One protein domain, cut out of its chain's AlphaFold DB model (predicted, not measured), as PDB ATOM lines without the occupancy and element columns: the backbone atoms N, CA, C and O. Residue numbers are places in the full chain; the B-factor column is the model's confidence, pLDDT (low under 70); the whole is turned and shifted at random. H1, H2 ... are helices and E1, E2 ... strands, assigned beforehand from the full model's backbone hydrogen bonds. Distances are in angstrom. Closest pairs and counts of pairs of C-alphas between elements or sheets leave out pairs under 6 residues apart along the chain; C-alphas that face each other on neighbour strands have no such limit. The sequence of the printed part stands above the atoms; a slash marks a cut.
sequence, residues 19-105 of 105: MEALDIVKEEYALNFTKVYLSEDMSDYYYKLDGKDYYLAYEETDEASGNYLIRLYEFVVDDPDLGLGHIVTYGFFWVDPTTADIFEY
ATOM      1  N   MET A  19      34.076   6.539 -11.573       98.06
ATOM      2  CA  MET A  19      35.176   7.147 -10.832       98.06
ATOM      3  C   MET A  19      36.257   6.131 -10.441       98.06
ATOM      4  O   MET A  19      37.443   6.429 -10.527       98.06
ATOM      5  N   GLU A  20      35.877   4.902 -10.085       97.88
ATOM      6  CA  GLU A  20      36.845   3.824  -9.842       97.88
ATOM      7  C   GLU A  20      37.541   3.382 -11.137       97.88
ATOM      8  O   GLU A  20      38.742   3.123 -11.131       97.88
ATOM      9  N   ALA A  21      36.818   3.343 -12.258       98.25
ATOM     10  CA  ALA A  21      37.412   3.093 -13.568       98.25
ATOM     11  C   ALA A  21      38.393   4.205 -13.982       98.25
ATOM     12  O   ALA A  21      39.479   3.921 -14.485       98.25
ATOM     13  N   LEU A  22      38.052   5.468 -13.711       98.69
ATOM     14  CA  LEU A  22      38.955   6.600 -13.903       98.69
ATOM     15  C   LEU A  22      40.222   6.477 -13.039       98.69
ATOM     16  O   LEU A  22      41.321   6.734 -13.533       98.69
ATOM     17  N   ASP A  23      40.086   6.073 -11.772       98.56
ATOM     18  CA  ASP A  23      41.221   5.823 -10.876       98.56
ATOM     19  C   ASP A  23      42.163   4.749 -11.449       98.56
ATOM     20  O   ASP A  23      43.375   4.956 -11.473       98.56
ATOM     21  N   ILE A  24      41.612   3.661 -11.998       98.12
ATOM     22  CA  ILE A  24      42.382   2.587 -12.648       98.12
ATOM     23  C   ILE A  24      43.166   3.110 -13.863       98.12
ATOM     24  O   ILE A  24      44.374   2.889 -13.964       98.12
ATOM     25  N   VAL A  25      42.524   3.859 -14.765       98.38
ATOM     26  CA  VAL A  25      43.213   4.434 -15.939       98.38
ATOM     27  C   VAL A  25      44.299   5.421 -15.507       98.38
ATOM     28  O   VAL A  25      45.377   5.466 -16.102       98.38
ATOM     29  N   LYS A  26      44.061   6.194 -14.442       98.50
ATOM     30  CA  LYS A  26      45.066   7.106 -13.894       98.50
ATOM     31  C   LYS A  26      46.296   6.361 -13.380       98.50
ATOM     32  O   LYS A  26      47.415   6.847 -13.567       98.50
ATOM     33  N   GLU A  27      46.101   5.240 -12.692       98.19
ATOM     34  CA  GLU A  27      47.198   4.427 -12.160       98.19
ATOM     35  C   GLU A  27      48.094   3.862 -13.266       98.19
ATOM     36  O   GLU A  27      49.305   3.786 -13.072       98.19
ATOM     37  N   GLU A  28      47.534   3.567 -14.438       97.69
ATOM     38  CA  GLU A  28      48.293   3.016 -15.562       97.69
ATOM     39  C   GLU A  28      48.931   4.111 -16.443       97.69
ATOM     40  O   GLU A  28      50.122   4.052 -16.753       97.69
ATOM     41  N   TYR A  29      48.180   5.159 -16.806       97.19
ATOM     42  CA  TYR A  29      48.580   6.087 -17.880       97.19
ATOM     43  C   TYR A  29      48.901   7.518 -17.426       97.19
ATOM     44  O   TYR A  29      49.459   8.295 -18.201       97.19
ATOM     45  N   ALA A  30      48.570   7.901 -16.188       97.12
ATOM     46  CA  ALA A  30      48.656   9.295 -15.735       97.12
ATOM     47  C   ALA A  30      49.105   9.426 -14.268       97.12
ATOM     48  O   ALA A  30      48.578  10.231 -13.497       97.12
ATOM     49  N   LEU A  31      50.106   8.637 -13.857       97.12
ATOM     50  CA  LEU A  31      50.552   8.520 -12.460       97.12
ATOM     51  C   LEU A  31      50.844   9.853 -11.754       97.12
ATOM     52  O   LEU A  31      50.604   9.969 -10.549       97.12
ATOM     53  N   ASN A  32      51.346  10.845 -12.493       97.38
ATOM     54  CA  ASN A  32      51.719  12.171 -12.002       97.38
ATOM     55  C   ASN A  32      50.575  13.201 -12.014       97.38
ATOM     56  O   ASN A  32      50.831  14.373 -11.744       97.38
ATOM     57  N   PHE A  33      49.343  12.800 -12.335       98.44
ATOM     58  CA  PHE A  33      48.190  13.694 -12.297       98.44
ATOM     59  C   PHE A  33      47.589  13.748 -10.888       98.44
ATOM     60  O   PHE A  33      47.528  12.746 -10.166       98.44
ATOM     61  N   THR A  34      47.086  14.923 -10.528       98.19
ATOM     62  CA  THR A  34      46.454  15.230  -9.245       98.19
ATOM     63  C   THR A  34      44.933  15.154  -9.373       98.19
ATOM     64  O   THR A  34      44.369  15.623 -10.362       98.19
ATOM     65  N   LYS A  35      44.257  14.567  -8.377       98.00
ATOM     66  CA  LYS A  35      42.789  14.464  -8.325       98.00
ATOM     67  C   LYS A  35      42.168  15.831  -8.016       98.00
ATOM     68  O   LYS A  35      42.575  16.486  -7.057       98.00
ATOM     69  N   VAL A  36      41.170  16.236  -8.798       97.75
ATOM     70  CA  VAL A  36      40.434  17.500  -8.657       97.75
ATOM     71  C   VAL A  36      38.940  17.209  -8.567       97.75
ATOM     72  O   VAL A  36      38.355  16.671  -9.503       97.75
ATOM     73  N   TYR A  37      38.322  17.580  -7.446       96.81
ATOM     74  CA  TYR A  37      36.896  17.363  -7.195       96.81
ATOM     75  C   TYR A  37      36.044  18.481  -7.802       96.81
ATOM     76  O   TYR A  37      36.392  19.659  -7.698       96.81
ATOM     77  N   LEU A  38      34.931  18.102  -8.428       92.00
ATOM     78  CA  LEU A  38      33.973  19.018  -9.056       92.00
ATOM     79  C   LEU A  38      32.892  19.501  -8.080       92.00
ATOM     80  O   LEU A  38      32.277  20.543  -8.305       92.00
ATOM     81  N   SER A  39      32.669  18.757  -6.998       89.00
ATOM     82  CA  SER A  39      31.611  18.991  -6.020       89.00
ATOM     83  C   SER A  39      32.131  18.912  -4.581       89.00
ATOM     84  O   SER A  39      33.162  18.300  -4.292       89.00
ATOM     85  N   GLU A  40      31.390  19.522  -3.651       87.50
ATOM     86  CA  GLU A  40      31.709  19.492  -2.215       87.50
ATOM     87  C   GLU A  40      31.545  18.098  -1.594       87.50
ATOM     88  O   GLU A  40      32.222  17.775  -0.620       87.50
ATOM     89  N   ASP A  41      30.666  17.265  -2.156       90.12
ATOM     90  CA  ASP A  41      30.452  15.888  -1.698       90.12
ATOM     91  C   ASP A  41      31.514  14.906  -2.215       90.12
ATOM     92  O   ASP A  41      31.479  13.727  -1.862       90.12
ATOM     93  N   MET A  42      32.474  15.400  -3.008       89.25
ATOM     94  CA  MET A  42      33.610  14.648  -3.539       89.25
ATOM     95  C   MET A  42      33.206  13.429  -4.387       89.25
ATOM     96  O   MET A  42      34.017  12.519  -4.572       89.25
ATOM     97  N   SER A  43      31.968  13.401  -4.890       91.25
ATOM     98  CA  SER A  43      31.434  12.289  -5.682       91.25
ATOM     99  C   SER A  43      31.980  12.267  -7.109       91.25
ATOM    100  O   SER A  43      32.273  11.188  -7.617       91.25
ATOM    101  N   ASP A  44      32.206  13.446  -7.695       94.25
ATOM    102  CA  ASP A  44      32.696  13.606  -9.060       94.25
ATOM    103  C   ASP A  44      34.060  14.298  -9.082       94.25
ATOM    104  O   ASP A  44      34.300  15.306  -8.404       94.25
ATOM    105  N   TYR A  45      34.972  13.764  -9.889       98.06
ATOM    106  CA  TYR A  45      36.316  14.304 -10.037       98.06
ATOM    107  C   TYR A  45      36.933  13.966 -11.392       98.06
ATOM    108  O   TYR A  45      36.487  13.091 -12.128       98.06
ATOM    109  N   TYR A  46      38.009  14.678 -11.696       98.38
ATOM    110  CA  TYR A  46      38.911  14.385 -12.799       98.38
ATOM    111  C   TYR A  46      40.355  14.456 -12.303       98.38
ATOM    112  O   TYR A  46      40.628  14.809 -11.153       98.38
ATOM    113  N   TYR A  47      41.294  14.127 -13.176       98.62
ATOM    114  CA  TYR A  47      42.717  14.221 -12.905       98.62
ATOM    115  C   TYR A  47      43.355  15.282 -13.796       98.62
ATOM    116  O   TYR A  47      43.054  15.354 -14.987       98.62
ATOM    117  N   LYS A  48      44.249  16.098 -13.234       98.38
ATOM    118  CA  LYS A  48      44.968  17.152 -13.961       98.38
ATOM    119  C   LYS A  48      46.468  17.059 -13.720       98.38
ATOM    120  O   LYS A  48      46.893  16.801 -12.596       98.38
ATOM    121  N   LEU A  49      47.274  17.315 -14.746       98.19
ATOM    122  CA  LEU A  49      48.706  17.529 -14.554       98.19
ATOM    123  C   LEU A  49      48.968  18.933 -13.993       98.19
ATOM    124  O   LEU A  49      48.608  19.936 -14.609       98.19
ATOM    125  N   ASP A  50      49.636  19.017 -12.845       96.69
ATOM    126  CA  ASP A  50      49.918  20.294 -12.186       96.69
ATOM    127  C   ASP A  50      50.682  21.269 -13.100       96.69
ATOM    128  O   ASP A  50      51.713  20.947 -13.695       96.69
ATOM    129  N   GLY A  51      50.174  22.502 -13.197       94.56
ATOM    130  CA  GLY A  51      50.784  23.573 -13.992       94.56
ATOM    131  C   GLY A  51      50.695  23.386 -15.510       94.56
ATOM    132  O   GLY A  51      51.367  24.112 -16.245       94.56
ATOM    133  N   LYS A  52      49.903  22.422 -15.987       95.31
ATOM    134  CA  LYS A  52      49.662  22.158 -17.408       95.31
ATOM    135  C   LYS A  52      48.178  21.942 -17.662       95.31
ATOM    136  O   LYS A  52      47.461  21.539 -16.759       95.31
ATOM    137  N   ASP A  53      47.722  22.131 -18.890       96.69
ATOM    138  CA  ASP A  53      46.312  21.951 -19.245       96.69
ATOM    139  C   ASP A  53      46.026  20.555 -19.804       96.69
ATOM    140  O   ASP A  53      45.288  20.411 -20.768       96.69
ATOM    141  N   TYR A  54      46.603  19.526 -19.169       98.12
ATOM    142  CA  TYR A  54      46.319  18.115 -19.456       98.12
ATOM    143  C   TYR A  54      45.346  17.554 -18.430       98.12
ATOM    144  O   TYR A  54      45.525  17.738 -17.224       98.12
ATOM    145  N   TYR A  55      44.365  16.816 -18.929       98.50
ATOM    146  CA  TYR A  55      43.217  16.320 -18.198       98.50
ATOM    147  C   TYR A  55      42.999  14.846 -18.512       98.50
ATOM    148  O   TYR A  55      43.086  14.432 -19.666       98.50
ATOM    149  N   LEU A  56      42.679  14.068 -17.486       98.69
ATOM    150  CA  LEU A  56      42.145  12.720 -17.610       98.69
ATOM    151  C   LEU A  56      40.775  12.708 -16.928       98.69
ATOM    152  O   LEU A  56      40.678  12.988 -15.730       98.69
ATOM    153  N   ALA A  57      39.722  12.438 -17.691       98.38
ATOM    154  CA  ALA A  57      38.347  12.552 -17.213       98.38
ATOM    155  C   ALA A  57      37.464  11.424 -17.747       98.38
ATOM    156  O   ALA A  57      37.667  10.943 -18.859       98.38
ATOM    157  N   TYR A  58      36.466  11.045 -16.953       98.38
ATOM    158  CA  TYR A  58      35.335  10.255 -17.426       98.38
ATOM    159  C   TYR A  58      34.464  11.102 -18.364       98.38
ATOM    160  O   TYR A  58      34.179  12.261 -18.055       98.38
ATOM    161  N   GLU A  59      34.055  10.529 -19.495       96.88
ATOM    162  CA  GLU A  59      33.262  11.214 -20.521       96.88
ATOM    163  C   GLU A  59      31.861  10.610 -20.651       96.88
ATOM    164  O   GLU A  59      30.872  11.336 -20.547       96.88
ATOM    165  N   GLU A  60      31.753   9.289 -20.813       97.38
ATOM    166  CA  GLU A  60      30.460   8.626 -20.999       97.38
ATOM    167  C   GLU A  60      30.477   7.132 -20.658       97.38
ATOM    168  O   GLU A  60      31.526   6.522 -20.459       97.38
ATOM    169  N   THR A  61      29.284   6.537 -20.604       97.94
ATOM    170  CA  THR A  61      29.085   5.087 -20.533       97.94
ATOM    171  C   THR A  61      28.477   4.622 -21.849       97.94
ATOM    172  O   THR A  61      27.432   5.138 -22.243       97.94
ATOM    173  N   ASP A  62      29.089   3.639 -22.505       97.06
ATOM    174  CA  ASP A  62      28.520   3.044 -23.714       97.06
ATOM    175  C   ASP A  62      27.239   2.270 -23.377       97.06
ATOM    176  O   ASP A  62      27.235   1.373 -22.533       97.06
ATOM    177  N   GLU A  63      26.136   2.595 -24.051       96.06
ATOM    178  CA  GLU A  63      24.821   2.016 -23.746       96.06
ATOM    179  C   GLU A  63      24.727   0.518 -24.080       96.06
ATOM    180  O   GLU A  63      23.897  -0.192 -23.507       96.06
ATOM    181  N   ALA A  64      25.549   0.025 -25.014       95.81
ATOM    182  CA  ALA A  64      25.494  -1.356 -25.481       95.81
ATOM    183  C   ALA A  64      26.308  -2.314 -24.599       95.81
ATOM    184  O   ALA A  64      25.845  -3.416 -24.294       95.81
ATOM    185  N   SER A  65      27.516  -1.913 -24.208       95.56
ATOM    186  CA  SER A  65      28.452  -2.714 -23.414       95.56
ATOM    187  C   SER A  65      28.423  -2.387 -21.923       95.56
ATOM    188  O   SER A  65      28.736  -3.251 -21.109       95.56
ATOM    189  N   GLY A  66      28.036  -1.165 -21.552       96.94
ATOM    190  CA  GLY A  66      28.186  -0.642 -20.195       96.94
ATOM    191  C   GLY A  66      29.614  -0.207 -19.854       96.94
ATOM    192  O   GLY A  66      29.872   0.122 -18.698       96.94
ATOM    193  N   ASN A  67      30.535  -0.200 -20.824       98.00
ATOM    194  CA  ASN A  67      31.915   0.228 -20.610       98.00
ATOM    195  C   ASN A  67      31.999   1.740 -20.384       98.00
ATOM    196  O   ASN A  67      31.247   2.514 -20.976       98.00
ATOM    197  N   TYR A  68      32.959   2.163 -19.565       98.50
ATOM    198  CA  TYR A  68      33.199   3.577 -19.282       98.50
ATOM    199  C   TYR A  68      34.286   4.145 -20.184       98.50
ATOM    200  O   TYR A  68      35.375   3.579 -20.254       98.50
ATOM    201  N   LEU A  69      34.005   5.276 -20.830       98.44
ATOM    202  CA  LEU A  69      34.979   6.040 -21.595       98.44
ATOM    203  C   LEU A  69      35.724   7.006 -20.684       98.44
ATOM    204  O   LEU A  69      35.130   7.911 -20.091       98.44
ATOM    205  N   ILE A  70      37.039   6.847 -20.634       98.69
ATOM    206  CA  ILE A  70      37.966   7.787 -20.023       98.69
ATOM    207  C   ILE A  70      38.803   8.426 -21.130       98.69
ATOM    208  O   ILE A  70      39.368   7.732 -21.977       98.69
ATOM    209  N   ARG A  71      38.921   9.752 -21.118       98.50
ATOM    210  CA  ARG A  71      39.670  10.509 -22.124       98.50
ATOM    211  C   ARG A  71      40.847  11.238 -21.507       98.50
ATOM    212  O   ARG A  71      40.685  11.982 -20.540       98.50
ATOM    213  N   LEU A  72      42.014  11.071 -22.125       98.44
ATOM    214  CA  LEU A  72      43.203  11.883 -21.881       98.44
ATOM    215  C   LEU A  72      43.296  12.962 -22.957       98.44
ATOM    216  O   LEU A  72      43.401  12.661 -24.149       98.44
ATOM    217  N   TYR A  73      43.272  14.224 -22.548       98.44
ATOM    218  CA  TYR A  73      43.282  15.353 -23.470       98.44
ATOM    219  C   TYR A  73      44.021  16.566 -22.910       98.44
ATOM    220  O   TYR A  73      44.252  16.677 -21.710       98.44
ATOM    221  N   GLU A  74      44.381  17.488 -23.794       98.25
ATOM    222  CA  GLU A  74      44.875  18.819 -23.460       98.25
ATOM    223  C   GLU A  74      43.895  19.875 -23.955       98.25
ATOM    224  O   GLU A  74      43.360  19.762 -25.060       98.25
ATOM    225  N   PHE A  75      43.670  20.903 -23.142       97.25
ATOM    226  CA  PHE A  75      42.995  22.115 -23.583       97.25
ATOM    227  C   PHE A  75      44.043  23.150 -23.995       97.25
ATOM    228  O   PHE A  75      44.820  23.619 -23.166       97.25
ATOM    229  N   VAL A  76      44.059  23.509 -25.274       97.25
ATOM    230  CA  VAL A  76      44.979  24.503 -25.831       97.25
ATOM    231  C   VAL A  76      44.240  25.826 -25.959       97.25
ATOM    232  O   VAL A  76      43.238  25.914 -26.666       97.25
ATOM    233  N   VAL A  77      44.737  26.854 -25.273       95.62
ATOM    234  CA  VAL A  77      44.185  28.212 -25.347       95.62
ATOM    235  C   VAL A  77      44.604  28.862 -26.664       95.62
ATOM    236  O   VAL A  77      45.794  29.063 -26.905       95.62
ATOM    237  N   ASP A  78      43.621  29.233 -27.479       96.31
ATOM    238  CA  ASP A  78      43.824  29.960 -28.735       96.31
ATOM    239  C   ASP A  78      43.706  31.476 -28.527       96.31
ATOM    240  O   ASP A  78      44.471  32.249 -29.104       96.31
ATOM    241  N   ASP A  79      42.767  31.901 -27.675       95.75
ATOM    242  CA  ASP A  79      42.553  33.298 -27.294       95.75
ATOM    243  C   ASP A  79      42.457  33.408 -25.759       95.75
ATOM    244  O   ASP A  79      41.433  33.031 -25.172       95.75
ATOM    245  N   PRO A  80      43.509  33.913 -25.086       92.69
ATOM    246  CA  PRO A  80      43.542  34.008 -23.632       92.69
ATOM    247  C   PRO A  80      42.623  35.098 -23.074       92.69
ATOM    248  O   PRO A  80      42.204  34.986 -21.923       92.69
ATOM    249  N   ASP A  81      42.288  36.124 -23.861       95.81
ATOM    250  CA  ASP A  81      41.427  37.219 -23.410       95.81
ATOM    251  C   ASP A  81      39.961  36.771 -23.356       95.81
ATOM    252  O   ASP A  81      39.195  37.207 -22.493       95.81
ATOM    253  N   LEU A  82      39.573  35.866 -24.261       93.56
ATOM    254  CA  LEU A  82      38.228  35.293 -24.323       93.56
ATOM    255  C   LEU A  82      38.106  33.932 -23.624       93.56
ATOM    256  O   LEU A  82      36.991  33.438 -23.450       93.56
ATOM    257  N   GLY A  83      39.227  33.315 -23.241       89.88
ATOM    258  CA  GLY A  83      39.257  31.952 -22.706       89.88
ATOM    259  C   GLY A  83      38.829  30.901 -23.735       89.88
ATOM    260  O   GLY A  83      38.291  29.859 -23.363       89.88
ATOM    261  N   LEU A  84      39.021  31.188 -25.025       94.56
ATOM    262  CA  LEU A  84      38.680  30.276 -26.113       94.56
ATOM    263  C   LEU A  84      39.880  29.408 -26.472       94.56
ATOM    264  O   LEU A  84      41.036  29.822 -26.377       94.56
ATOM    265  N   GLY A  85      39.585  28.196 -26.915       95.56
ATOM    266  CA  GLY A  85      40.593  27.212 -27.249       95.56
ATOM    267  C   GLY A  85      39.994  25.988 -27.915       95.56
ATOM    268  O   GLY A  85      38.800  25.943 -28.225       95.56
ATOM    269  N   HIS A  86      40.828  24.973 -28.078       96.81
ATOM    270  CA  HIS A  86      40.441  23.679 -28.616       96.81
ATOM    271  C   HIS A  86      40.997  22.538 -27.766       96.81
ATOM    272  O   HIS A  86      41.864  22.720 -26.914       96.81
ATOM    273  N   ILE A  87      40.468  21.338 -28.000       97.44
ATOM    274  CA  ILE A  87      40.884  20.126 -27.300       97.44
ATOM    275  C   ILE A  87      41.734  19.271 -28.234       97.44
ATOM    276  O   ILE A  87      41.301  18.924 -29.335       97.44
ATOM    277  N   VAL A  88      42.910  18.872 -27.761       98.00
ATOM    278  CA  VAL A  88      43.754  17.849 -28.388       98.00
ATOM    279  C   VAL A  88      43.605  16.564 -27.588       98.00
ATOM    280  O   VAL A  88      43.780  16.563 -26.377       98.00
ATOM    281  N   THR A  89      43.252  15.459 -28.243       97.56
ATOM    282  CA  THR A  89      43.064  14.167 -27.558       97.56
ATOM    283  C   THR A  89      44.283  13.287 -27.745       97.56
ATOM    284  O   THR A  89      44.738  13.111 -28.873       97.56
ATOM    285  N   TYR A  90      44.785  12.742 -26.643       96.94
ATOM    286  CA  TYR A  90      45.945  11.854 -26.628       96.94
ATOM    287  C   TYR A  90      45.569  10.388 -26.438       96.94
ATOM    288  O   TYR A  90      46.352   9.528 -26.821       96.94
ATOM    289  N   GLY A  91      44.394  10.099 -25.874       97.06
ATOM    290  CA  GLY A  91      43.930   8.725 -25.732       97.06
ATOM    291  C   GLY A  91      42.468   8.618 -25.330       97.06
ATOM    292  O   GLY A  91      41.944   9.475 -24.608       97.06
ATOM    293  N   PHE A  92      41.849   7.537 -25.794       98.06
ATOM    294  CA  PHE A  92      40.555   7.047 -25.346       98.06
ATOM    295  C   PHE A  92      40.747   5.668 -24.721       98.06
ATOM    296  O   PHE A  92      41.335   4.776 -25.332       98.06
ATOM    297  N   PHE A  93      40.234   5.505 -23.508       98.31
ATOM    298  CA  PHE A  93      40.328   4.271 -22.744       98.31
ATOM    299  C   PHE A  93      38.922   3.817 -22.388       98.31
ATOM    300  O   PHE A  93      38.214   4.498 -21.648       98.31
ATOM    301  N   TRP A  94      38.522   2.664 -22.905       98.25
ATOM    302  CA  TRP A  94      37.308   1.993 -22.467       98.25
ATOM    303  C   TRP A  94      37.638   1.067 -21.307       98.25
ATOM    304  O   TRP A  94      38.587   0.294 -21.399       98.25
ATOM    305  N   VAL A  95      36.853   1.116 -20.237       98.31
ATOM    306  CA  VAL A  95      37.024   0.232 -19.079       98.31
ATOM    307  C   VAL A  95      35.801  -0.660 -18.933       98.31
ATOM    308  O   VAL A  95      34.683  -0.149 -18.834       98.31
ATOM    309  N   ASP A  96      36.010  -1.978 -18.895       97.56
ATOM    310  CA  ASP A  96      34.953  -2.931 -18.536       97.56
ATOM    311  C   ASP A  96      34.729  -2.880 -17.014       97.56
ATOM    312  O   ASP A  96      35.641  -3.180 -16.232       97.56
ATOM    313  N   PRO A  97      33.524  -2.508 -16.549       96.81
ATOM    314  CA  PRO A  97      33.271  -2.288 -15.130       96.81
ATOM    315  C   PRO A  97      33.166  -3.586 -14.317       96.81
ATOM    316  O   PRO A  97      33.117  -3.540 -13.088       96.81
ATOM    317  N   THR A  98      33.108  -4.743 -14.977       95.81
ATOM    318  CA  THR A  98      33.052  -6.067 -14.349       95.81
ATOM    319  C   THR A  98      34.443  -6.674 -14.201       95.81
ATOM    320  O   THR A  98      34.700  -7.356 -13.206       95.81
ATOM    321  N   THR A  99      35.333  -6.454 -15.174       95.81
ATOM    322  CA  THR A  99      36.676  -7.063 -15.178       95.81
ATOM    323  C   THR A  99      37.798  -6.109 -14.789       95.81
ATOM    324  O   THR A  99      38.858  -6.591 -14.397       95.81
ATOM    325  N   ALA A 100      37.559  -4.793 -14.832       96.06
ATOM    326  CA  ALA A 100      38.578  -3.746 -14.727       96.06
ATOM    327  C   ALA A 100      39.575  -3.709 -15.901       96.06
ATOM    328  O   ALA A 100      40.582  -3.003 -15.821       96.06
ATOM    329  N   ASP A 101      39.310  -4.440 -16.988       97.56
ATOM    330  CA  ASP A 101      40.167  -4.419 -18.170       97.56
ATOM    331  C   ASP A 101      40.067  -3.066 -18.883       97.56
ATOM    332  O   ASP A 101      38.976  -2.511 -19.041       97.56
ATOM    333  N   ILE A 102      41.215  -2.563 -19.342       98.12
ATOM    334  CA  ILE A 102      41.326  -1.326 -20.114       98.12
ATOM    335  C   ILE A 102      41.553  -1.676 -21.587       98.12
ATOM    336  O   ILE A 102      42.454  -2.447 -21.918       98.12
ATOM    337  N   PHE A 103      40.771  -1.067 -22.474       95.50
ATOM    338  CA  PHE A 103      40.908  -1.169 -23.923       95.50
ATOM    339  C   PHE A 103      41.248   0.207 -24.504       95.50
ATOM    340  O   PHE A 103      40.465   1.150 -24.388       95.50
ATOM    341  N   GLU A 104      42.414   0.313 -25.131       87.38
ATOM    342  CA  GLU A 104      42.880   1.520 -25.825       87.38
ATOM    343  C   GLU A 104      42.354   1.569 -27.267       87.38
ATOM    344  O   GLU A 104      42.215   0.524 -27.915       87.38
ATOM    345  N   TYR A 105      42.094   2.778 -27.777       73.31
ATOM    346  CA  TYR A 105      41.688   3.023 -29.166       73.31
ATOM    347  C   TYR A 105      42.495   4.142 -29.829       73.31
ATOM    348  O   TYR A 105      42.780   5.154 -29.148       73.31
TER     349      TYR A 105
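Overview. This is residues 19 to 105 of the 105 residues of an uncharacterized protein of Herbinix hemicellulosilytica (UniProt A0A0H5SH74). A single antiparallel sheet of six strands, strongly twisted, curls round one helix, H1, which packs into its hollow side. The long hairpin of E4 and E5 makes the longest axis, and the short strand E6 folds back beside E5 at one edge. The printed part has 87 residues, with one named helix and six named strands in the order H1, E1, E2, E3, E4, E5, E6, and the sheet's order is the same, E1 to E6. The class is mostly strand. The whole is compact, with a radius of gyration of the C-alphas of 13.8 A, and its spans of 45 by 29 by 24 A make it only just elongated.

Along the chain. The two longest strands are E4, residues 68 to 79, 32.2 A from first to last C-alpha, and E5, residues 84 to 95, 30.9 A. E3, residues 54 to 61, measures 21.6 A. E2, residues 45 to 49, measures 13.6 A, and E1, residues 33 to 37, 12.9 A. E6, residues 102 to 104, is 6.6 A long and ends with C-alpha 104 at (42.880, 1.520, -25.825). H1, residues 19 to 29, is 15.2 A long and begins with C-alpha 19 at (35.176, 7.147, -10.832).

Arrangement. The six strands form a meander, each the antiparallel neighbour of the one before, with E1 and E6 as edge strands. In the hairpin of E4 and E5 the directions stand at 165 degrees, and N 70 and O 93 are 2.8 A apart, within hydrogen-bond range. E5 bends by 62 degrees at residue 90. Between E5 and E6, at 129 degrees, N 103 and O 94 are 2.8 A apart. Between E3 and E4, at 136 degrees, N 57 and O 71 are 3.0 A apart. Between E2 and E3, at 151 degrees, N 47 and O 56 are 2.9 A apart. Between E1 and E2, at 147 degrees, N 34 and O 48 are 2.8 A apart. E1 and E6 are apart. H1 is on one face of the sheet, in two layers, a helix layer and a sheet layer. Its closest C-alphas to E3 are those of Leu 22 and Tyr 58, 6.2 A, and to E5 those of Ala 21 and Val 95, 6.2 A. In H1 every O i to N i+4 pair is within hydrogen-bond range.

Size, cuts and confidence. The two C-alphas farthest apart are those of Asp 81 and Thr 99, 45.3 A. The printed part has no cut, and no link is long. Its mean pLDDT is 96.3, and no printed residue is under 70.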